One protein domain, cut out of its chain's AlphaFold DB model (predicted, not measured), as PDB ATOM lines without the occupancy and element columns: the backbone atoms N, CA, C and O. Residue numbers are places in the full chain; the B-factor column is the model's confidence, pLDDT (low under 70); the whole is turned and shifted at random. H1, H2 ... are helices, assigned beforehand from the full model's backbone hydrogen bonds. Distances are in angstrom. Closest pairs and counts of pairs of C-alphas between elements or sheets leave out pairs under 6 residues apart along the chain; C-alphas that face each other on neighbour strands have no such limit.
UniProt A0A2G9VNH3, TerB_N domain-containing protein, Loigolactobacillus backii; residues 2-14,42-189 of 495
ATOM      1  N   GLY A   2     162.337 134.924 186.377       38.22
ATOM      2  CA  GLY A   2     163.486 135.546 185.716       38.22
ATOM      3  C   GLY A   2     163.951 134.805 184.453       38.22
ATOM      4  O   GLY A   2     163.623 133.640 184.254       38.22
ATOM      5  N   LEU A   3     164.777 135.447 183.636       46.97
ATOM      6  CA  LEU A   3     165.414 134.993 182.411       46.97
ATOM      7  C   LEU A   3     166.204 133.740 182.730       46.97
ATOM      8  O   LEU A   3     166.174 132.799 181.965       46.97
ATOM      9  N   PHE A   4     166.781 133.675 183.928       48.88
ATOM     10  CA  PHE A   4     167.358 132.468 184.491       48.88
ATOM     11  C   PHE A   4     166.340 131.336 184.648       48.88
ATOM     12  O   PHE A   4     166.608 130.238 184.194       48.88
ATOM     13  N   SER A   5     165.163 131.568 185.237       48.44
ATOM     14  CA  SER A   5     164.117 130.537 185.318       48.44
ATOM     15  C   SER A   5     163.474 130.224 183.974       48.44
ATOM     16  O   SER A   5     163.035 129.103 183.833       48.44
ATOM     17  N   LYS A   6     163.460 131.141 182.994       54.59
ATOM     18  CA  LYS A   6     162.982 130.884 181.625       54.59
ATOM     19  C   LYS A   6     164.018 130.153 180.788       54.59
ATOM     20  O   LYS A   6     163.648 129.223 180.113       54.59
ATOM     21  N   ILE A   7     165.295 130.511 180.854       54.78
ATOM     22  CA  ILE A   7     166.403 129.797 180.216       54.78
ATOM     23  C   ILE A   7     166.531 128.421 180.867       54.78
ATOM     24  O   ILE A   7     166.515 127.422 180.169       54.78
ATOM     25  N   ARG A   8     166.539 128.336 182.202       51.31
ATOM     26  CA  ARG A   8     166.510 127.072 182.950       51.31
ATOM     27  C   ARG A   8     165.217 126.296 182.706       51.31
ATOM     28  O   ARG A   8     165.306 125.091 182.559       51.31
ATOM     29  N   GLN A   9     164.044 126.929 182.613       53.28
ATOM     30  CA  GLN A   9     162.818 126.248 182.178       53.28
ATOM     31  C   GLN A   9     162.957 125.799 180.740       53.28
ATOM     32  O   GLN A   9     162.693 124.652 180.520       53.28
ATOM     33  N   ILE A  10     163.463 126.575 179.793       52.22
ATOM     34  CA  ILE A  10     163.703 126.138 178.413       52.22
ATOM     35  C   ILE A  10     164.672 124.946 178.401       52.22
ATOM     36  O   ILE A  10     164.365 123.942 177.776       52.22
ATOM     37  N   PHE A  11     165.761 124.970 179.172       48.19
ATOM     38  CA  PHE A  11     166.694 123.848 179.344       48.19
ATOM     39  C   PHE A  11     166.076 122.637 180.083       48.19
ATOM     40  O   PHE A  11     166.503 121.507 179.868       48.19
ATOM     41  N   LEU A  12     165.070 122.830 180.946       38.69
ATOM     42  CA  LEU A  12     164.413 121.762 181.725       38.69
ATOM     43  C   LEU A  12     163.079 121.268 181.121       38.69
ATOM     44  O   LEU A  12     162.706 120.121 181.347       38.69
ATOM     45  N   SER A  13     162.377 122.111 180.364       37.19
ATOM     46  CA  SER A  13     161.030 121.982 179.783       37.19
ATOM     47  C   SER A  13     161.076 121.714 178.288       37.19
ATOM     48  O   SER A  13     160.068 121.294 177.723       37.19
ATOM     49  N   THR A  14     162.236 121.883 177.644       39.00
ATOM     50  CA  THR A  14     162.551 121.082 176.467       39.00
ATOM     51  C   THR A  14     162.656 119.621 176.925       39.00
ATOM     52  O   THR A  14     163.720 119.029 177.079       39.00
ATOM     53  N   ASP A  42     208.565 104.570 150.370       41.91
ATOM     54  CA  ASP A  42     208.489 104.504 151.846       41.91
ATOM     55  C   ASP A  42     207.063 104.684 152.382       41.91
ATOM     56  O   ASP A  42     206.600 105.794 152.652       41.91
ATOM     57  N   ILE A  43     206.320 103.571 152.379       53.00
ATOM     58  CA  ILE A  43     204.876 103.579 152.585       53.00
ATOM     59  C   ILE A  43     204.690 103.677 154.088       53.00
ATOM     60  O   ILE A  43     204.696 102.651 154.762       53.00
ATOM     61  N   VAL A  44     204.537 104.897 154.610       60.56
ATOM     62  CA  VAL A  44     203.969 105.065 155.949       60.56
ATOM     63  C   VAL A  44     202.625 104.353 155.919       60.56
ATOM     64  O   VAL A  44     201.725 104.719 155.154       60.56
ATOM     65  N   THR A  45     202.518 103.271 156.681       70.38
ATOM     66  CA  THR A  45     201.301 102.467 156.679       70.38
ATOM     67  C   THR A  45     200.194 103.238 157.390       70.38
ATOM     68  O   THR A  45     200.440 104.065 158.271       70.38
ATOM     69  N   VAL A  46     198.939 102.953 157.037       72.81
ATOM     70  CA  VAL A  46     197.789 103.498 157.771       72.81
ATOM     71  C   VAL A  46     197.936 103.169 159.266       72.81
ATOM     72  O   VAL A  46     197.723 104.028 160.113       72.81
ATOM     73  N   GLN A  47     198.402 101.964 159.594       74.94
ATOM     74  CA  GLN A  47     198.648 101.512 160.963       74.94
ATOM     75  C   GLN A  47     199.681 102.374 161.710       74.94
ATOM     76  O   GLN A  47     199.454 102.701 162.872       74.94
ATOM     77  N   GLU A  48     200.775 102.774 161.060       78.19
ATOM     78  CA  GLU A  48     201.795 103.650 161.657       78.19
ATOM     79  C   GLU A  48     201.262 105.061 161.931       78.19
ATOM     80  O   GLU A  48     201.518 105.603 163.004       78.19
ATOM     81  N   LEU A  49     200.465 105.637 161.021       78.31
ATOM     82  CA  LEU A  49     199.803 106.926 161.273       78.31
ATOM     83  C   LEU A  49     198.878 106.839 162.486       78.31
ATOM     84  O   LEU A  49     198.935 107.690 163.368       78.31
ATOM     85  N   PHE A  50     198.046 105.795 162.549       83.06
ATOM     86  CA  PHE A  50     197.105 105.605 163.652       83.06
ATOM     87  C   PHE A  50     197.795 105.389 164.998       83.06
ATOM     88  O   PHE A  50     197.265 105.838 166.011       83.06
ATOM     89  N   ALA A  51     198.978 104.769 165.022       86.06
ATOM     90  CA  ALA A  51     199.760 104.609 166.245       86.06
ATOM     91  C   ALA A  51     200.200 105.954 166.856       86.06
ATOM     92  O   ALA A  51     200.370 106.048 168.071       86.06
ATOM     93  N   ASN A  52     200.349 106.989 166.028       91.81
ATOM     94  CA  ASN A  52     200.778 108.319 166.451       91.81
ATOM     95  C   ASN A  52     199.615 109.282 166.731       91.81
ATOM     96  O   ASN A  52     199.845 110.368 167.263       91.81
ATOM     97  N   ILE A  53     198.372 108.928 166.379       94.44
ATOM     98  CA  ILE A  53     197.209 109.764 166.694       94.44
ATOM     99  C   ILE A  53     196.924 109.664 168.204       94.44
ATOM    100  O   ILE A  53     196.751 108.559 168.723       94.44
ATOM    101  N   PRO A  54     196.823 110.795 168.931       96.31
ATOM    102  CA  PRO A  54     196.489 110.796 170.350       96.31
ATOM    103  C   PRO A  54     195.214 110.002 170.665       96.31
ATOM    104  O   PRO A  54     194.189 110.150 169.996       96.31
ATOM    105  N   SER A  55     195.231 109.211 171.741       93.75
ATOM    106  CA  SER A  55     194.099 108.349 172.116       93.75
ATOM    107  C   SER A  55     192.802 109.124 172.372       93.75
ATOM    108  O   SER A  55     191.718 108.625 172.076       93.75
ATOM    109  N   GLU A  56     192.900 110.357 172.884       95.38
ATOM    110  CA  GLU A  56     191.749 111.253 173.053       95.38
ATOM    111  C   GLU A  56     191.081 111.612 171.715       95.38
ATOM    112  O   GLU A  56     189.858 111.732 171.663       95.38
ATOM    113  N   ILE A  57     191.848 111.705 170.624       97.00
ATOM    114  CA  ILE A  57     191.331 111.935 169.272       97.00
ATOM    115  C   ILE A  57     190.724 110.641 168.731       97.00
ATOM    116  O   ILE A  57     189.563 110.656 168.329       97.00
ATOM    117  N   ILE A  58     191.440 109.509 168.812       94.56
ATOM    118  CA  ILE A  58     190.938 108.198 168.348       94.56
ATOM    119  C   ILE A  58     189.586 107.860 168.990       94.56
ATOM    120  O   ILE A  58     188.674 107.406 168.302       94.56
ATOM    121  N   SER A  59     189.422 108.140 170.288       95.00
ATOM    122  CA  SER A  59     188.176 107.882 171.026       95.00
ATOM    123  C   SER A  59     186.954 108.660 170.513       95.00
ATOM    124  O   SER A  59     185.819 108.290 170.811       95.00
ATOM    125  N   LEU A  60     187.179 109.725 169.739       97.38
ATOM    126  CA  LEU A  60     186.144 110.585 169.166       97.38
ATOM    127  C   LEU A  60     185.922 110.344 167.665       97.38
ATOM    128  O   LEU A  60     184.983 110.904 167.094       97.38
ATOM    129  N   MET A  61     186.748 109.512 167.030       96.75
ATOM    130  CA  MET A  61     186.692 109.231 165.597       96.75
ATOM    131  C   MET A  61     185.664 108.150 165.248       96.75
ATOM    132  O   MET A  61     185.281 107.319 166.074       96.75
ATOM    133  N   TRP A  62     185.243 108.149 163.985       97.31
ATOM    134  CA  TRP A  62     184.308 107.177 163.429       97.31
ATOM    135  C   TRP A  62     184.988 106.337 162.352       97.31
ATOM    136  O   TRP A  62     185.772 106.863 161.566       97.31
ATOM    137  N   PHE A  63     184.678 105.044 162.303       96.19
ATOM    138  CA  PHE A  63     185.299 104.079 161.402       96.19
ATOM    139  C   PHE A  63     184.256 103.148 160.788       96.19
ATOM    140  O   PHE A  63     183.498 102.488 161.507       96.19
ATOM    141  N   TYR A  64     184.255 103.062 159.460       95.81
ATOM    142  CA  TYR A  64     183.404 102.141 158.701       95.81
ATOM    143  C   TYR A  64     183.918 100.700 158.709       95.81
ATOM    144  O   TYR A  64     183.143  99.751 158.560       95.81
ATOM    145  N   ASP A  65     185.227 100.534 158.870       93.62
ATOM    146  CA  ASP A  65     185.923  99.258 158.785       93.62
ATOM    147  C   ASP A  65     187.179  99.241 159.673       93.62
ATOM    148  O   ASP A  65     187.475 100.191 160.401       93.62
ATOM    149  N   GLY A  66     187.885  98.111 159.653       89.19
ATOM    150  CA  GLY A  66     189.104  97.914 160.427       89.19
ATOM    151  C   GLY A  66     188.874  97.613 161.914       89.19
ATOM    152  O   GLY A  66     187.737  97.430 162.355       89.19
ATOM    153  N   PRO A  67     189.961  97.551 162.707       87.81
ATOM    154  CA  PRO A  67     189.911  97.161 164.121       87.81
ATOM    155  C   PRO A  67     189.082  98.094 165.014       87.81
ATOM    156  O   PRO A  67     188.622  97.675 166.072       87.81
ATOM    157  N   HIS A  68     188.885  99.346 164.591       88.94
ATOM    158  CA  HIS A  68     188.152 100.372 165.337       88.94
ATOM    159  C   HIS A  68     186.741 100.637 164.792       88.94
ATOM    160  O   HIS A  68     186.127 101.631 165.184       88.94
ATOM    161  N   LYS A  69     186.215  99.775 163.904       94.94
ATOM    162  CA  LYS A  69     184.873  99.924 163.321       94.94
ATOM    163  C   LYS A  69     183.824 100.203 164.403       94.94
ATOM    164  O   LYS A  69     183.609  99.384 165.293       94.94
ATOM    165  N   ASN A  70     183.133 101.331 164.281       95.12
ATOM    166  CA  ASN A  70     182.131 101.784 165.252       95.12
ATOM    167  C   ASN A  70     180.901 102.443 164.605       95.12
ATOM    168  O   ASN A  70     179.999 102.887 165.314       95.12
ATOM    169  N   ILE A  71     180.837 102.486 163.271       94.50
ATOM    170  CA  ILE A  71     179.678 102.978 162.532       94.50
ATOM    171  C   ILE A  71     179.409 102.131 161.288       94.50
ATOM    172  O   ILE A  71     180.311 101.532 160.698       94.50
ATOM    173  N   SER A  72     178.137 102.058 160.908       92.38
ATOM    174  CA  SER A  72     177.692 101.335 159.719       92.38
ATOM    175  C   SER A  72     177.818 102.198 158.465       92.38
ATOM    176  O   SER A  72     177.639 103.412 158.531       92.38
ATOM    177  N   VAL A  73     178.087 101.586 157.311       87.62
ATOM    178  CA  VAL A  73     178.279 102.293 156.027       87.62
ATOM    179  C   VAL A  73     177.013 103.046 155.587       87.62
ATOM    180  O   VAL A  73     177.093 104.099 154.952       87.62
ATOM    181  N   GLU A  74     175.847 102.544 155.989       85.69
ATOM    182  CA  GLU A  74     174.515 103.086 155.713       85.69
ATOM    183  C   GLU A  74     174.248 104.405 156.448       85.69
ATOM    184  O   GLU A  74     173.377 105.172 156.041       85.69
ATOM    185  N   GLU A  75     175.000 104.702 157.514       85.31
ATOM    186  CA  GLU A  75     174.877 105.974 158.231       85.31
ATOM    187  C   GLU A  75     175.414 107.162 157.426       85.31
ATOM    188  O   GLU A  75     175.105 108.301 157.768       85.31
ATOM    189  N   ASN A  76     176.190 106.897 156.366       86.75
ATOM    190  CA  ASN A  76     176.761 107.899 155.463       86.75
ATOM    191  C   ASN A  76     177.414 109.089 156.194       86.75
ATOM    192  O   ASN A  76     177.331 110.233 155.764       86.75
ATOM    193  N   GLU A  77     178.053 108.803 157.326       92.81
ATOM    194  CA  GLU A  77     178.783 109.766 158.133       92.81
ATOM    195  C   GLU A  77     179.998 110.334 157.367       92.81
ATOM    196  O   GLU A  77     180.916 109.573 157.035       92.81
ATOM    197  N   PRO A  78     180.048 111.652 157.094       94.25
ATOM    198  CA  PRO A  78     181.131 112.260 156.317       94.25
ATOM    199  C   PRO A  78     182.489 112.236 157.030       94.25
ATOM    200  O   PRO A  78     183.518 112.242 156.355       94.25
ATOM    201  N   SER A  79     182.515 112.187 158.366       96.56
ATOM    202  CA  SER A  79     183.760 112.102 159.148       96.56
ATOM    203  C   SER A  79     184.333 110.688 159.269       96.56
ATOM    204  O   SER A  79     185.468 110.524 159.722       96.56
ATOM    205  N   ALA A  80     183.557 109.661 158.910       96.94
ATOM    206  CA  ALA A  80     183.921 108.282 159.184       96.94
ATOM    207  C   ALA A  80     184.988 107.766 158.214       96.94
ATOM    208  O   ALA A  80     184.888 107.879 156.990       96.94
ATOM    209  N   ILE A  81     186.018 107.166 158.798       95.94
ATOM    210  CA  ILE A  81     187.215 106.706 158.116       95.94
ATOM    211  C   ILE A  81     187.032 105.272 157.636       95.94
ATOM    212  O   ILE A  81     186.545 104.401 158.354       95.94
ATOM    213  N   SER A  82     187.481 105.027 156.412       94.06
ATOM    214  CA  SER A  82     187.750 103.689 155.899       94.06
ATOM    215  C   SER A  82     189.262 103.505 155.787       94.06
ATOM    216  O   SER A  82     189.938 104.312 155.142       94.06
ATOM    217  N   LEU A  83     189.783 102.453 156.420       90.94
ATOM    218  CA  LEU A  83     191.189 102.041 156.350       90.94
ATOM    219  C   LEU A  83     191.499 101.273 155.056       90.94
ATOM    220  O   LEU A  83     192.661 100.996 154.772       90.94
ATOM    221  N   GLN A  84     190.474 100.919 154.278       90.44
ATOM    222  CA  GLN A  84     190.617 100.250 152.983       90.44
ATOM    223  C   GLN A  84     190.889 101.235 151.838       90.44
ATOM    224  O   GLN A  84     191.325 100.827 150.762       90.44
ATOM    225  N   LEU A  85     190.623 102.530 152.044       91.62
ATOM    226  CA  LEU A  85     190.833 103.552 151.024       91.62
ATOM    227  C   LEU A  85     192.314 103.957 150.930       91.62
ATOM    228  O   LEU A  85     192.972 104.127 151.957       91.62
ATOM    229  N   PRO A  86     192.844 104.176 149.711       92.12
ATOM    230  CA  PRO A  86     194.260 104.467 149.517       92.12
ATOM    231  C   PRO A  86     194.628 105.844 150.068       92.12
ATOM    232  O   PRO A  86     193.856 106.798 149.932       92.12
ATOM    233  N   ILE A  87     195.836 105.961 150.612       92.38
ATOM    234  CA  ILE A  87     196.413 107.214 151.108       92.38
ATOM    235  C   ILE A  87     197.677 107.569 150.321       92.38
ATOM    236  O   ILE A  87     198.367 106.693 149.807       92.38
ATOM    237  N   SER A  88     197.956 108.861 150.202       91.81
ATOM    238  CA  SER A  88     199.166 109.426 149.603       91.81
ATOM    239  C   SER A  88     199.560 110.683 150.380       91.81
ATOM    240  O   SER A  88     198.710 111.312 151.003       91.81
ATOM    241  N   PHE A  89     200.836 111.061 150.338       89.19
ATOM    242  CA  PHE A  89     201.354 112.294 150.955       89.19
ATOM    243  C   PHE A  89     201.832 113.306 149.908       89.19
ATOM    244  O   PHE A  89     202.627 114.201 150.194       89.19
ATOM    245  N   GLU A  90     201.369 113.149 148.669       91.31
ATOM    246  CA  GLU A  90     201.539 114.171 147.644       91.31
ATOM    247  C   GLU A  90     200.769 115.446 148.011       91.31
ATOM    248  O   GLU A  90     199.864 115.442 148.844       91.31
ATOM    249  N   LYS A  91     201.153 116.568 147.396       91.06
ATOM    250  CA  LYS A  91     200.531 117.863 147.680       91.06
ATOM    251  C   LYS A  91     199.044 117.820 147.306       91.06
ATOM    252  O   LYS A  91     198.755 117.670 146.117       91.06
ATOM    253  N   PRO A  92     198.120 118.047 148.258       91.19
ATOM    254  CA  PRO A  92     196.715 117.886 147.969       91.19
ATOM    255  C   PRO A  92     196.120 119.068 147.214       91.19
ATOM    256  O   PRO A  92     196.570 120.215 147.337       91.19
ATOM    257  N   THR A  93     195.054 118.793 146.466       89.75
ATOM    258  CA  THR A  93     194.151 119.850 145.990       89.75
ATOM    259  C   THR A  93     193.233 120.326 147.127       89.75
ATOM    260  O   THR A  93     192.990 119.563 148.069       89.75
ATOM    261  N   PRO A  94     192.721 121.575 147.084       88.94
ATOM    262  CA  PRO A  94     191.785 122.069 148.094       88.94
ATOM    263  C   PRO A  94     190.549 121.174 148.231       88.94
ATOM    264  O   PRO A  94     190.040 120.657 147.234       88.94
ATOM    265  N   LEU A  95     190.054 121.015 149.460       89.69
ATOM    266  CA  LEU A  95     188.835 120.250 149.714       89.69
ATOM    267  C   LEU A  95     187.596 120.961 149.140       89.69
ATOM    268  O   LEU A  95     187.546 122.196 149.116       89.69
ATOM    269  N   PRO A  96     186.568 120.205 148.712       85.94
ATOM    270  CA  PRO A  96     185.283 120.783 148.345       85.94
ATOM    271  C   PRO A  96     184.563 121.380 149.564       85.94
ATOM    272  O   PRO A  96     184.869 121.082 150.723       85.94
ATOM    273  N   TYR A  97     183.557 122.214 149.293       76.81
ATOM    274  CA  TYR A  97     182.624 122.673 150.321       76.81
ATOM    275  C   TYR A  97     181.816 121.473 150.846       76.81
ATOM    276  O   TYR A  97     181.246 120.744 150.041       76.81
ATOM    277  N   TRP A  98     181.785 121.283 152.173       85.38
ATOM    278  CA  TRP A  98     181.266 120.085 152.868       85.38
ATOM    279  C   TRP A  98     182.036 118.787 152.570       85.38
ATOM    280  O   TRP A  98     181.546 117.914 151.859       85.38
ATOM    281  N   PRO A  99     183.248 118.636 153.127       92.12
ATOM    282  CA  PRO A  99     184.092 117.484 152.845       92.12
ATOM    283  C   PRO A  99     183.522 116.177 153.411       92.12
ATOM    284  O   PRO A  99     183.006 116.132 154.527       92.12
ATOM    285  N   ASN A 100     183.706 115.096 152.654       94.00
ATOM    286  CA  ASN A 100     183.394 113.725 153.045       94.00
ATOM    287  C   ASN A 100     184.652 112.864 152.883       94.00
ATOM    288  O   ASN A 100     185.226 112.814 151.797       94.00
ATOM    289  N   TYR A 101     185.079 112.170 153.940       96.12
ATOM    290  CA  TYR A 101     186.311 111.375 153.933       96.12
ATOM    291  C   TYR A 101     186.355 110.334 152.800       96.12
ATOM    292  O   TYR A 101     187.411 110.097 152.207       96.12
ATOM    293  N   ARG A 102     185.216 109.715 152.462       94.75
ATOM    294  CA  ARG A 102     185.153 108.709 151.387       94.75
ATOM    295  C   ARG A 102     185.332 109.311 149.996       94.75
ATOM    296  O   ARG A 102     185.807 108.619 149.103       94.75
ATOM    297  N   GLU A 103     184.974 110.579 149.834       94.44
ATOM    298  CA  GLU A 103     185.081 111.320 148.573       94.44
ATOM    299  C   GLU A 103     186.421 112.054 148.433       94.44
ATOM    300  O   GLU A 103     186.756 112.511 147.342       94.44
ATOM    301  N   MET A 104     187.206 112.148 149.513       95.81
ATOM    302  CA  MET A 104     188.559 112.696 149.456       95.81
ATOM    303  C   MET A 104     189.429 111.903 148.471       95.81
ATOM    304  O   MET A 104     189.274 110.693 148.293       95.81
ATOM    305  N   THR A 105     190.397 112.559 147.848       96.19
ATOM    306  CA  THR A 105     191.455 111.873 147.098       96.19
ATOM    307  C   THR A 105     192.461 111.217 148.058       96.19
ATOM    308  O   THR A 105     192.403 111.404 149.278       96.19
ATOM    309  N   SER A 106     193.377 110.387 147.550       95.06
ATOM    310  CA  SER A 106     194.351 109.688 148.406       95.06
ATOM    311  C   SER A 106     195.311 110.650 149.117       95.06
ATOM    312  O   SER A 106     195.588 110.465 150.300       95.06
ATOM    313  N   ASP A 107     195.759 111.695 148.425       94.81
ATOM    314  CA  ASP A 107     196.561 112.820 148.931       94.81
ATOM    315  C   ASP A 107     195.837 113.612 150.029       94.81
ATOM    316  O   ASP A 107     196.420 113.943 151.067       94.81
ATOM    317  N   GLN A 108     194.537 113.859 149.852       96.81
ATOM    318  CA  GLN A 108     193.713 114.521 150.861       96.81
ATOM    319  C   GLN A 108     193.562 113.654 152.118       96.81
ATOM    320  O   GLN A 108     193.750 114.147 153.230       96.81
ATOM    321  N   ARG A 109     193.302 112.347 151.974       96.31
ATOM    322  CA  ARG A 109     193.235 111.431 153.126       96.31
ATOM    323  C   ARG A 109     194.554 111.348 153.884       96.31
ATOM    324  O   ARG A 109     194.539 111.428 155.107       96.31
ATOM    325  N   GLY A 110     195.685 111.216 153.189       94.62
ATOM    326  CA  GLY A 110     196.991 111.182 153.852       94.62
ATOM    327  C   GLY A 110     197.295 112.488 154.587       94.62
ATOM    328  O   GLY A 110     197.728 112.453 155.735       94.62
ATOM    329  N   THR A 111     196.958 113.635 153.986       96.06
ATOM    330  CA  THR A 111     197.052 114.951 154.643       96.06
ATOM    331  C   THR A 111     196.189 115.023 155.906       96.06
ATOM    332  O   THR A 111     196.673 115.446 156.956       96.06
ATOM    333  N   TYR A 112     194.934 114.574 155.830       97.25
ATOM    334  CA  TYR A 112     194.002 114.554 156.959       97.25
ATOM    335  C   TYR A 112     194.497 113.671 158.109       97.25
ATOM    336  O   TYR A 112     194.584 114.128 159.246       97.25
ATOM    337  N   LEU A 113     194.860 112.419 157.812       95.81
ATOM    338  CA  LEU A 113     195.352 111.468 158.811       95.81
ATOM    339  C   LEU A 113     196.661 111.942 159.443       95.81
ATOM    340  O   LEU A 113     196.839 111.807 160.650       95.81
ATOM    341  N   ASN A 114     197.552 112.545 158.649       95.31
ATOM    342  CA  ASN A 114     198.781 113.120 159.173       95.31
ATOM    343  C   ASN A 114     198.494 114.269 160.151       95.31
ATOM    344  O   ASN A 114     199.110 114.329 161.211       95.31
ATOM    345  N   TRP A 115     197.542 115.146 159.818       97.19
ATOM    346  CA  TRP A 115     197.133 116.264 160.671       97.19
ATOM    347  C   TRP A 115     196.484 115.823 161.988       97.19
ATOM    348  O   TRP A 115     196.707 116.462 163.010       97.19
ATOM    349  N   LEU A 116     195.753 114.703 162.010       97.38
ATOM    350  CA  LEU A 116     195.146 114.182 163.243       97.38
ATOM    351  C   LEU A 116     196.166 113.816 164.339       97.38
ATOM    352  O   LEU A 116     195.785 113.742 165.504       97.38
ATOM    353  N   GLN A 117     197.446 113.617 163.999       96.38
ATOM    354  CA  GLN A 117     198.513 113.404 164.988       96.38
ATOM    355  C   GLN A 117     198.755 114.647 165.861       96.38
ATOM    356  O   GLN A 117     199.108 114.524 167.031       96.38
ATOM    357  N   ASP A 118     198.530 115.843 165.311       96.62
ATOM    358  CA  ASP A 118     198.584 117.107 166.040       96.62
ATOM    359  C   ASP A 118     197.657 118.133 165.376       96.62
ATOM    360  O   ASP A 118     198.032 118.889 164.472       96.62
ATOM    361  N   ILE A 119     196.427 118.161 165.889       97.50
ATOM    362  CA  ILE A 119     195.336 119.017 165.417       97.50
ATOM    363  C   ILE A 119     195.581 120.508 165.661       97.50
ATOM    364  O   ILE A 119     194.769 121.323 165.223       97.50
ATOM    365  N   SER A 120     196.652 120.893 166.367       96.31
ATOM    366  CA  SER A 120     197.007 122.302 166.550       96.31
ATOM    367  C   SER A 120     197.706 122.898 165.325       96.31
ATOM    368  O   SER A 120     197.719 124.119 165.155       96.31
ATOM    369  N   ASN A 121     198.237 122.048 164.437       96.88
ATOM    370  CA  ASN A 121     198.945 122.492 163.246       96.88
ATOM    371  C   ASN A 121     198.012 123.203 162.254       96.88
ATOM    372  O   ASN A 121     196.920 122.689 161.985       96.88
ATOM    373  N   PRO A 122     198.438 124.338 161.656       96.00
ATOM    374  CA  PRO A 122     197.661 125.029 160.633       96.00
ATOM    375  C   PRO A 122     197.352 124.118 159.443       96.00
ATOM    376  O   PRO A 122     198.242 123.462 158.903       96.00
ATOM    377  N   ILE A 123     196.098 124.123 159.000       95.56
ATOM    378  CA  ILE A 123     195.631 123.319 157.870       95.56
ATOM    379  C   ILE A 123     194.504 124.044 157.121       95.56
ATOM    380  O   ILE A 123     193.925 125.006 157.628       95.56
ATOM    381  N   ASP A 124     194.186 123.592 155.905       94.75
ATOM    382  CA  ASP A 124     192.945 123.990 155.238       94.75
ATOM    383  C   ASP A 124     191.732 123.651 156.123       94.75
ATOM    384  O   ASP A 124     191.595 122.538 156.637       94.75
ATOM    385  N   ILE A 125     190.845 124.632 156.311       95.19
ATOM    386  CA  ILE A 125     189.748 124.545 157.280       95.19
ATOM    387  C   ILE A 125     188.763 123.409 156.964       95.19
ATOM    388  O   ILE A 125     188.082 122.932 157.871       95.19
ATOM    389  N   GLY A 126     188.698 122.935 155.714       95.69
ATOM    390  CA  GLY A 126     187.886 121.783 155.333       95.69
ATOM    391  C   GLY A 126     188.253 120.525 156.126       95.69
ATOM    392  O   GLY A 126     187.365 119.803 156.573       95.69
ATOM    393  N   TYR A 127     189.536 120.296 156.407       97.50
ATOM    394  CA  TYR A 127     189.968 119.144 157.208       97.50
ATOM    395  C   TYR A 127     189.492 119.243 158.661       97.50
ATOM    396  O   TYR A 127     189.058 118.249 159.244       97.50
ATOM    397  N   VAL A 128     189.483 120.458 159.219       97.94
ATOM    398  CA  VAL A 128     188.925 120.724 160.552       97.94
ATOM    399  C   VAL A 128     187.423 120.439 160.568       97.94
ATOM    400  O   VAL A 128     186.933 119.810 161.504       97.94
ATOM    401  N   PHE A 129     186.691 120.837 159.518       97.38
ATOM    402  CA  PHE A 129     185.269 120.515 159.369       97.38
ATOM    403  C   PHE A 129     185.011 119.009 159.257       97.38
ATOM    404  O   PHE A 129     184.089 118.517 159.902       97.38
ATOM    405  N   ALA A 130     185.838 118.272 158.510       97.12
ATOM    406  CA  ALA A 130     185.709 116.821 158.385       97.12
ATOM    407  C   ALA A 130     185.797 116.119 159.752       97.12
ATOM    408  O   ALA A 130     184.970 115.260 160.048       97.12
ATOM    409  N   PHE A 131     186.730 116.527 160.623       98.38
ATOM    410  CA  PHE A 131     186.799 116.002 161.991       98.38
ATOM    411  C   PHE A 131     185.628 116.491 162.859       98.38
ATOM    412  O   PHE A 131     185.004 115.713 163.584       98.38
ATOM    413  N   PHE A 132     185.281 117.773 162.746       98.44
ATOM    414  CA  PHE A 132     184.198 118.406 163.495       98.44
ATOM    415  C   PHE A 132     182.822 117.760 163.258       98.44
ATOM    416  O   PHE A 132     182.057 117.618 164.211       98.44
ATOM    417  N   TYR A 133     182.525 117.279 162.045       97.25
ATOM    418  CA  TYR A 133     181.287 116.536 161.762       97.25
ATOM    419  C   TYR A 133     181.135 115.280 162.628       97.25
ATOM    420  O   TYR A 133     180.026 114.952 163.064       97.25
ATOM    421  N   GLY A 134     182.250 114.618 162.941       97.50
ATOM    422  CA  GLY A 134     182.278 113.477 163.849       97.50
ATOM    423  C   GLY A 134     182.003 113.874 165.294       97.50
ATOM    424  O   GLY A 134     181.289 113.155 165.995       97.50
ATOM    425  N   LEU A 135     182.491 115.041 165.726       98.56
ATOM    426  CA  LEU A 135     182.242 115.588 167.066       98.56
ATOM    427  C   LEU A 135     180.767 115.955 167.273       98.56
ATOM    428  O   LEU A 135     180.213 115.699 168.342       98.56
ATOM    429  N   GLU A 136     180.095 116.480 166.246       97.50
ATOM    430  CA  GLU A 136     178.644 116.692 166.289       97.50
ATOM    431  C   GLU A 136     177.886 115.366 166.487       97.50
ATOM    432  O   GLU A 136     176.967 115.299 167.307       97.50
ATOM    433  N   ARG A 137     178.312 114.273 165.833       95.50
ATOM    434  CA  ARG A 137     177.744 112.937 166.087       95.50
ATOM    435  C   ARG A 137     178.046 112.435 167.502       95.50
ATOM    436  O   ARG A 137     177.158 111.860 168.128       95.50
ATOM    437  N   GLN A 138     179.248 112.675 168.034       97.00
ATOM    438  CA  GLN A 138     179.615 112.317 169.416       97.00
ATOM    439  C   GLN A 138     178.682 112.975 170.443       97.00
ATOM    440  O   GLN A 138     178.231 112.321 171.387       97.00
ATOM    441  N   ILE A 139     178.304 114.239 170.214       96.31
ATOM    442  CA  ILE A 139     177.302 114.939 171.030       96.31
ATOM    443  C   ILE A 139     175.946 114.217 170.981       96.31
ATOM    444  O   ILE A 139     175.250 114.144 171.996       96.31
ATOM    445  N   LEU A 140     175.563 113.640 169.837       91.94
ATOM    446  CA  LEU A 140     174.305 112.901 169.714       91.94
ATOM    447  C   LEU A 140     174.307 111.549 170.421       91.94
ATOM    448  O   LEU A 140     173.300 111.212 171.044       91.94
ATOM    449  N   VAL A 141     175.415 110.808 170.355       89.12
ATOM    450  CA  VAL A 141     175.558 109.484 170.987       89.12
ATOM    451  C   VAL A 141     175.973 109.546 172.462       89.12
ATOM    452  O   VAL A 141     176.226 108.512 173.068       89.12
ATOM    453  N   SER A 142     175.961 110.743 173.060       84.06
ATOM    454  CA  SER A 142     176.185 111.013 174.491       84.06
ATOM    455  C   SER A 142     177.643 111.075 174.979       84.06
ATOM    456  O   SER A 142     177.869 111.067 176.186       84.06
ATOM    457  N   ASN A 143     178.632 111.268 174.098       92.81
ATOM    458  CA  ASN A 143     180.008 111.624 174.488       92.81
ATOM    459  C   ASN A 143     180.223 113.154 174.479       92.81
ATOM    460  O   ASN A 143     181.114 113.692 173.820       92.81
ATOM    461  N   ILE A 144     179.329 113.874 175.164       95.56
ATOM    462  CA  ILE A 144     179.204 115.335 175.037       95.56
ATOM    463  C   ILE A 144     180.435 116.054 175.595       95.56
ATOM    464  O   ILE A 144     180.950 116.958 174.946       95.56
ATOM    465  N   ASP A 145     180.928 115.658 176.769       96.88
ATOM    466  CA  ASP A 145     182.011 116.382 177.445       96.88
ATOM    467  C   ASP A 145     183.338 116.310 176.688       96.88
ATOM    468  O   ASP A 145     183.991 117.337 176.488       96.88
ATOM    469  N   ALA A 146     183.708 115.125 176.195       97.50
ATOM    470  CA  ALA A 146     184.920 114.968 175.397       97.50
ATOM    471  C   ALA A 146     184.804 115.695 174.048       97.50
ATOM    472  O   ALA A 146     185.748 116.365 173.628       97.50
ATOM    473  N   ALA A 147     183.634 115.641 173.400       98.31
ATOM    474  CA  ALA A 147     183.392 116.373 172.161       98.31
ATOM    475  C   ALA A 147     183.463 117.896 172.367       98.31
ATOM    476  O   ALA A 147     184.135 118.583 171.603       98.31
ATOM    477  N   VAL A 148     182.841 118.431 173.424       98.31
ATOM    478  CA  VAL A 148     182.906 119.860 173.781       98.31
ATOM    479  C   VAL A 148     184.347 120.286 174.053       98.31
ATOM    480  O   VAL A 148     184.789 121.301 173.514       98.31
ATOM    481  N   ALA A 149     185.102 119.506 174.832       97.94
ATOM    482  CA  ALA A 149     186.510 119.788 175.096       97.94
ATOM    483  C   ALA A 149     187.332 119.819 173.796       97.94
ATOM    484  O   ALA A 149     188.123 120.742 173.588       97.94
ATOM    485  N   MET A 150     187.102 118.866 172.889       98.50
ATOM    486  CA  MET A 150     187.789 118.806 171.599       98.50
ATOM    487  C   MET A 150     187.422 119.982 170.683       98.50
ATOM    488  O   MET A 150     188.307 120.602 170.094       98.50
ATOM    489  N   ILE A 151     186.144 120.371 170.625       98.38
ATOM    490  CA  ILE A 151     185.695 121.571 169.902       98.38
ATOM    491  C   ILE A 151     186.410 122.817 170.440       98.38
ATOM    492  O   ILE A 151     186.857 123.655 169.658       98.38
ATOM    493  N   CYS A 152     186.573 122.935 171.760       96.75
ATOM    494  CA  CYS A 152     187.304 124.050 172.362       96.75
ATOM    495  C   CYS A 152     188.779 124.070 171.941       96.75
ATOM    496  O   CYS A 152     189.281 125.140 171.596       96.75
ATOM    497  N   LYS A 153     189.455 122.911 171.909       97.50
ATOM    498  CA  LYS A 153     190.839 122.804 171.409       97.50
ATOM    499  C   LYS A 153     190.938 123.247 169.946       97.50
ATOM    500  O   LYS A 153     191.797 124.059 169.610       97.50
ATOM    501  N   LEU A 154     190.016 122.795 169.091       98.00
ATOM    502  CA  LEU A 154     189.982 123.197 167.682       98.00
ATOM    503  C   LEU A 154     189.753 124.702 167.515       98.00
ATOM    504  O   LEU A 154     190.439 125.330 166.719       98.00
ATOM    505  N   LYS A 155     188.837 125.307 168.283       95.44
ATOM    506  CA  LYS A 155     188.591 126.763 168.240       95.44
ATOM    507  C   LYS A 155     189.823 127.574 168.647       95.44
ATOM    508  O   LYS A 155     190.029 128.657 168.112       95.44
ATOM    509  N   GLN A 156     190.623 127.072 169.590       94.94
ATOM    510  CA  GLN A 156     191.862 127.731 170.017       94.94
ATOM    511  C   GLN A 156     192.948 127.675 168.936       94.94
ATOM    512  O   GLN A 156     193.656 128.661 168.747       94.94
ATOM    513  N   ALA A 157     193.067 126.551 168.223       96.44
ATOM    514  CA  ALA A 157     194.059 126.374 167.162       96.44
ATOM    515  C   ALA A 157     193.648 127.018 165.821       96.44
ATOM    516  O   ALA A 157     194.499 127.516 165.087       96.44
ATOM    517  N   HIS A 158     192.347 127.044 165.514       95.38
ATOM    518  CA  HIS A 158     191.802 127.403 164.198       95.38
ATOM    519  C   HIS A 158     190.777 128.538 164.292       95.38
ATOM    520  O   HIS A 158     189.588 128.348 164.021       95.38
ATOM    521  N   ASP A 159     191.226 129.739 164.667       91.81
ATOM    522  CA  ASP A 159     190.358 130.922 164.775       91.81
ATOM    523  C   ASP A 159     189.902 131.429 163.390       91.81
ATOM    524  O   ASP A 159     190.495 132.324 162.786       91.81
ATOM    525  N   GLN A 160     188.837 130.819 162.865       91.50
ATOM    526  CA  GLN A 160     188.215 131.159 161.585       91.50
ATOM    527  C   GLN A 160     186.748 131.566 161.784       91.50
ATOM    528  O   GLN A 160     186.004 130.852 162.460       91.50
ATOM    529  N   PRO A 161     186.266 132.673 161.177       89.94
ATOM    530  CA  PRO A 161     184.897 133.154 161.384       89.94
ATOM    531  C   PRO A 161     183.805 132.122 161.078       89.94
ATOM    532  O   PRO A 161     182.840 132.022 161.834       89.94
ATOM    533  N   SER A 162     183.957 131.350 159.996       90.12
ATOM    534  CA  SER A 162     183.001 130.303 159.619       90.12
ATOM    535  C   SER A 162     182.987 129.174 160.647       90.12
ATOM    536  O   SER A 162     181.932 128.852 161.185       90.12
ATOM    537  N   PHE A 163     184.155 128.621 160.977       94.31
ATOM    538  CA  PHE A 163     184.278 127.549 161.965       94.31
ATOM    539  C   PHE A 163     183.760 127.973 163.342       94.31
ATOM    540  O   PHE A 163     183.037 127.224 163.997       94.31
ATOM    541  N   ASN A 164     184.043 129.208 163.759       93.31
ATOM    542  CA  ASN A 164     183.511 129.764 164.997       93.31
ATOM    543  C   ASN A 164     181.982 129.797 165.020       93.31
ATOM    544  O   ASN A 164     181.404 129.408 166.027       93.31
ATOM    545  N   ALA A 165     181.332 130.199 163.927       91.50
ATOM    546  CA  ALA A 165     179.874 130.236 163.863       91.50
ATOM    547  C   ALA A 165     179.245 128.833 163.997       91.50
ATOM    548  O   ALA A 165     178.328 128.645 164.796       91.50
ATOM    549  N   TYR A 166     179.758 127.837 163.267       93.81
ATOM    550  CA  TYR A 166     179.234 126.464 163.336       93.81
ATOM    551  C   TYR A 166     179.525 125.783 164.679       93.81
ATOM    552  O   TYR A 166     178.650 125.131 165.253       93.81
ATOM    553  N   SER A 167     180.732 125.969 165.217       96.31
ATOM    554  CA  SER A 167     181.092 125.431 166.532       96.31
ATOM    555  C   SER A 167     180.299 126.086 167.663       96.31
ATOM    556  O   SER A 167     179.873 125.381 168.571       96.31
ATOM    557  N   ASP A 168     180.010 127.390 167.596       94.69
ATOM    558  CA  ASP A 168     179.145 128.066 168.570       94.69
ATOM    559  C   ASP A 168     177.724 127.478 168.568       94.69
ATOM    560  O   ASP A 168     177.183 127.179 169.633       94.69
ATOM    561  N   ASN A 169     177.140 127.238 167.388       93.31
ATOM    562  CA  ASN A 169     175.829 126.586 167.274       93.31
ATOM    563  C   ASN A 169     175.841 125.172 167.868       93.31
ATOM    564  O   ASN A 169     174.909 124.787 168.573       93.31
ATOM    565  N   THR A 170     176.918 124.419 167.638       95.69
ATOM    566  CA  THR A 170     177.095 123.076 168.205       95.69
ATOM    567  C   THR A 170     177.239 123.101 169.725       95.69
ATOM    568  O   THR A 170     176.667 122.255 170.406       95.69
ATOM    569  N   LEU A 171     177.935 124.092 170.289       95.81
ATOM    570  CA  LEU A 171     178.047 124.272 171.739       95.81
ATOM    571  C   LEU A 171     176.700 124.653 172.373       95.81
ATOM    572  O   LEU A 171     176.360 124.138 173.437       95.81
ATOM    573  N   ILE A 172     175.900 125.494 171.709       92.25
ATOM    574  CA  ILE A 172     174.524 125.802 172.137       92.25
ATOM    575  C   ILE A 172     173.659 124.535 172.104       92.25
ATOM    576  O   ILE A 172     172.951 124.245 173.071       92.25
ATOM    577  N   PHE A 173     173.753 123.749 171.029       92.25
ATOM    578  CA  PHE A 173     173.062 122.466 170.909       92.25
ATOM    579  C   PHE A 173     173.477 121.498 172.029       92.25
ATOM    580  O   PHE A 173     172.621 120.908 172.688       92.25
ATOM    581  N   ALA A 174     174.779 121.368 172.300       93.94
ATOM    582  CA  ALA A 174     175.318 120.515 173.357       93.94
ATOM    583  C   ALA A 174     174.846 120.949 174.754       93.94
ATOM    584  O   ALA A 174     174.438 120.098 175.546       93.94
ATOM    585  N   ALA A 175     174.830 122.256 175.036       92.06
ATOM    586  CA  ALA A 175     174.300 122.808 176.282       92.06
ATOM    587  C   ALA A 175     172.831 122.407 176.495       92.06
ATOM    588  O   ALA A 175     172.444 122.015 177.598       92.06
ATOM    589  N   LEU A 176     172.020 122.466 175.430       88.62
ATOM    590  CA  LEU A 176     170.603 122.090 175.465       88.62
ATOM    591  C   LEU A 176     170.426 120.590 175.665       88.62
ATOM    592  O   LEU A 176     169.716 120.174 176.579       88.62
ATOM    593  N   LYS A 177     171.123 119.781 174.865       88.94
ATOM    594  CA  LYS A 177     171.038 118.321 174.925       88.94
ATOM    595  C   LYS A 177     171.492 117.767 176.277       88.94
ATOM    596  O   LYS A 177     170.821 116.905 176.837       88.94
ATOM    597  N   LYS A 178     172.591 118.291 176.831       90.25
ATOM    598  CA  LYS A 178     173.114 117.893 178.150       90.25
ATOM    599  C   LYS A 178     172.333 118.510 179.317       90.25
ATOM    600  O   LYS A 178     172.477 118.059 180.450       90.25
ATOM    601  N   LYS A 179     171.511 119.536 179.061       88.62
ATOM    602  CA  LYS A 179     170.886 120.394 180.085       88.62
ATOM    603  C   LYS A 179     171.923 121.037 181.016       88.62
ATOM    604  O   LYS A 179     171.685 121.208 182.211       88.62
ATOM    605  N   ASP A 180     173.069 121.398 180.444       88.44
ATOM    606  CA  ASP A 180     174.222 121.944 181.154       88.44
ATOM    607  C   ASP A 180     174.592 123.326 180.586       88.44
ATOM    608  O   ASP A 180     175.296 123.426 179.574       88.44
ATOM    609  N   PRO A 181     174.128 124.419 181.217       85.88
ATOM    610  CA  PRO A 181     174.410 125.768 180.741       85.88
ATOM    611  C   PRO A 181     175.888 126.156 180.873       85.88
ATOM    612  O   PRO A 181     176.293 127.140 180.255       85.88
ATOM    613  N   GLN A 182     176.718 125.405 181.614       89.06
ATOM    614  CA  GLN A 182     178.150 125.706 181.717       89.06
ATOM    615  C   GLN A 182     178.858 125.594 180.363       89.06
ATOM    616  O   GLN A 182     179.843 126.292 180.135       89.06
ATOM    617  N   ILE A 183     178.338 124.791 179.429       92.25
ATOM    618  CA  ILE A 183     178.885 124.669 178.069       92.25
ATOM    619  C   ILE A 183     178.831 126.012 177.315       92.25
ATOM    620  O   ILE A 183     179.699 126.297 176.490       92.25
ATOM    621  N   LEU A 184     177.875 126.892 177.639       90.31
ATOM    622  CA  LEU A 184     177.728 128.194 176.978       90.31
ATOM    623  C   LEU A 184     178.928 129.135 177.200       90.31
ATOM    624  O   LEU A 184     179.055 130.127 176.476       90.31
ATOM    625  N   GLN A 185     179.825 128.845 178.155       89.50
ATOM    626  CA  GLN A 185     181.030 129.664 178.378       89.50
ATOM    627  C   GLN A 185     181.995 129.591 177.198       89.50
ATOM    628  O   GLN A 185     182.774 130.520 176.986       89.50
ATOM    629  N   TYR A 186     181.920 128.488 176.450       92.00
ATOM    630  CA  TYR A 186     182.773 128.186 175.310       92.00
ATOM    631  C   TYR A 186     182.238 128.767 173.994       92.00
ATOM    632  O   TYR A 186     182.967 128.807 173.002       92.00
ATOM    633  N   VAL A 187     180.985 129.241 173.975       91.75
ATOM    634  CA  VAL A 187     180.441 130.030 172.859       91.75
ATOM    635  C   VAL A 187     181.212 131.345 172.776       91.75
ATOM    636  O   VAL A 187     181.534 131.951 173.801       91.75
ATOM    637  N   ASN A 188     181.517 131.806 171.564       87.94
ATOM    638  CA  ASN A 188     182.318 133.005 171.357       87.94
ATOM    639  C   ASN A 188     181.692 134.252 172.013       87.94
ATOM    640  O   ASN A 188     180.813 134.910 171.456       87.94
ATOM    641  N   GLN A 189     182.239 134.664 173.160       85.50
ATOM    642  CA  GLN A 189     181.829 135.867 173.901       85.50
ATOM    643  C   GLN A 189     182.133 137.183 173.162       85.50
ATOM    644  O   GLN A 189     181.822 138.269 173.649       85.50
TER     645      GLN A 189
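AT A GLANCE: This is residues 2 to 14 and 42 to 189 of the 495 residues of the protein "TerB_N domain-containing protein" of Loigolactobacillus backii (UniProt A0A2G9VNH3). Three long helices, H5, H6 and H7, lie side by side in an up-and-down bundle, with the short H8 folded back along H7; on the other side of H5 lies a loop-rich half in which a long winding stretch, residues 59 to 105, accompanies the short helices H2, H3 and H4. H1 sits at the far end of the model, beyond H7 and almost detached from the rest, so that the length runs from H1 at one end to Asp 42, just before H2, at the other. The printed part has 161 residues, with eight named helices in the order H1 to H8 along the chain and no named strand; its class is all helix. By its radius of gyration of the C-alphas, 17.0 A, it is compact, and its C-alphas span 64 by 31 by 26 A.

HOW THE PARTS SIT: H1, residues 3 to 13, touches no helix; it is close to but not clearly touching H7, residues 161 to 178, the closest C-alphas being those of Phe 11 and Leu 176, 5.8 A apart. The two stand at a steep tilt of 68 degrees, only just short of about perpendicular. After the cut, H2, residues 46 to 52, only just touches H4, residues 106 to 115, with 3 pairs of C-alphas within 8 A; the closest are those of Leu 49 and Asn 114, 6.6 A apart. They run the same way at a shallow tilt of 15 degrees. H3, residues 55 to 58, touches no helix but is near H6, residues 144 to 157. H4 is close to but not clearly touching H5, residues 125 to 140, with the C-alphas of Tyr 112 and Tyr 127 closest at 6.1 A. H5, H6 and H7 form the bundle, up and down, each running against the one before it. H5 and H6 are a helical hairpin at a shallow tilt of 18 degrees, with the C-alphas of Leu 135 and Ala 147 closest at 5.3 A. H6 and H7 are another, at 17 degrees, with those of Ile 144 and Ala 174 closest at 6.7 A. H5 and H7 touch and run the same way at a shallow tilt of 7 degrees, with the C-alphas of Ile 139 and Ala 174 closest at 6.4 A. H7 is the hub, touching three helices; the third is H8, residues 181 to 186, which forms a hairpin with it and touches its residues 168 to 175 alone, the C-alphas of Ala 175 and Ile 183 being closest at 5.3 A. In H1, H4, H6 and H7 every O i to N i+4 pair is within hydrogen-bond range, against 2 of 3 in H2 and 11 of 12 in H5; H3 is too short for such a pair, and H8 has 0 of 2 but 3 of 3 O i to N i+3 pairs within range.

IN THESE COORDINATES: H1 begins at C-alpha 3, (165.414, 134.993, 182.411), and is 14.0 A long from first to last C-alpha. H2 and H3 have seven and four residues. H4 measures 14.2 A. H5 is 23.0 A long and begins at C-alpha 125, (189.748, 124.545, 157.280). H6 is 20.1 A long, and H7, the longest helix with 18 residues, 25.6 A. H8 has six residues and ends at C-alpha 186, (182.773, 128.186, 175.310).

THE WHOLE: The two C-alphas farthest apart are those of Gly 2 and Asp 42, at 64.3 A. Residues 15 to 41 are not printed, and C-alphas 14 and 42 are 54.7 A apart across this cut. The link from H3 to H4, 47 residues, is long. The mean pLDDT of the printed part is 88.4; residues 2 to 14 and 42 to 44 are under 70.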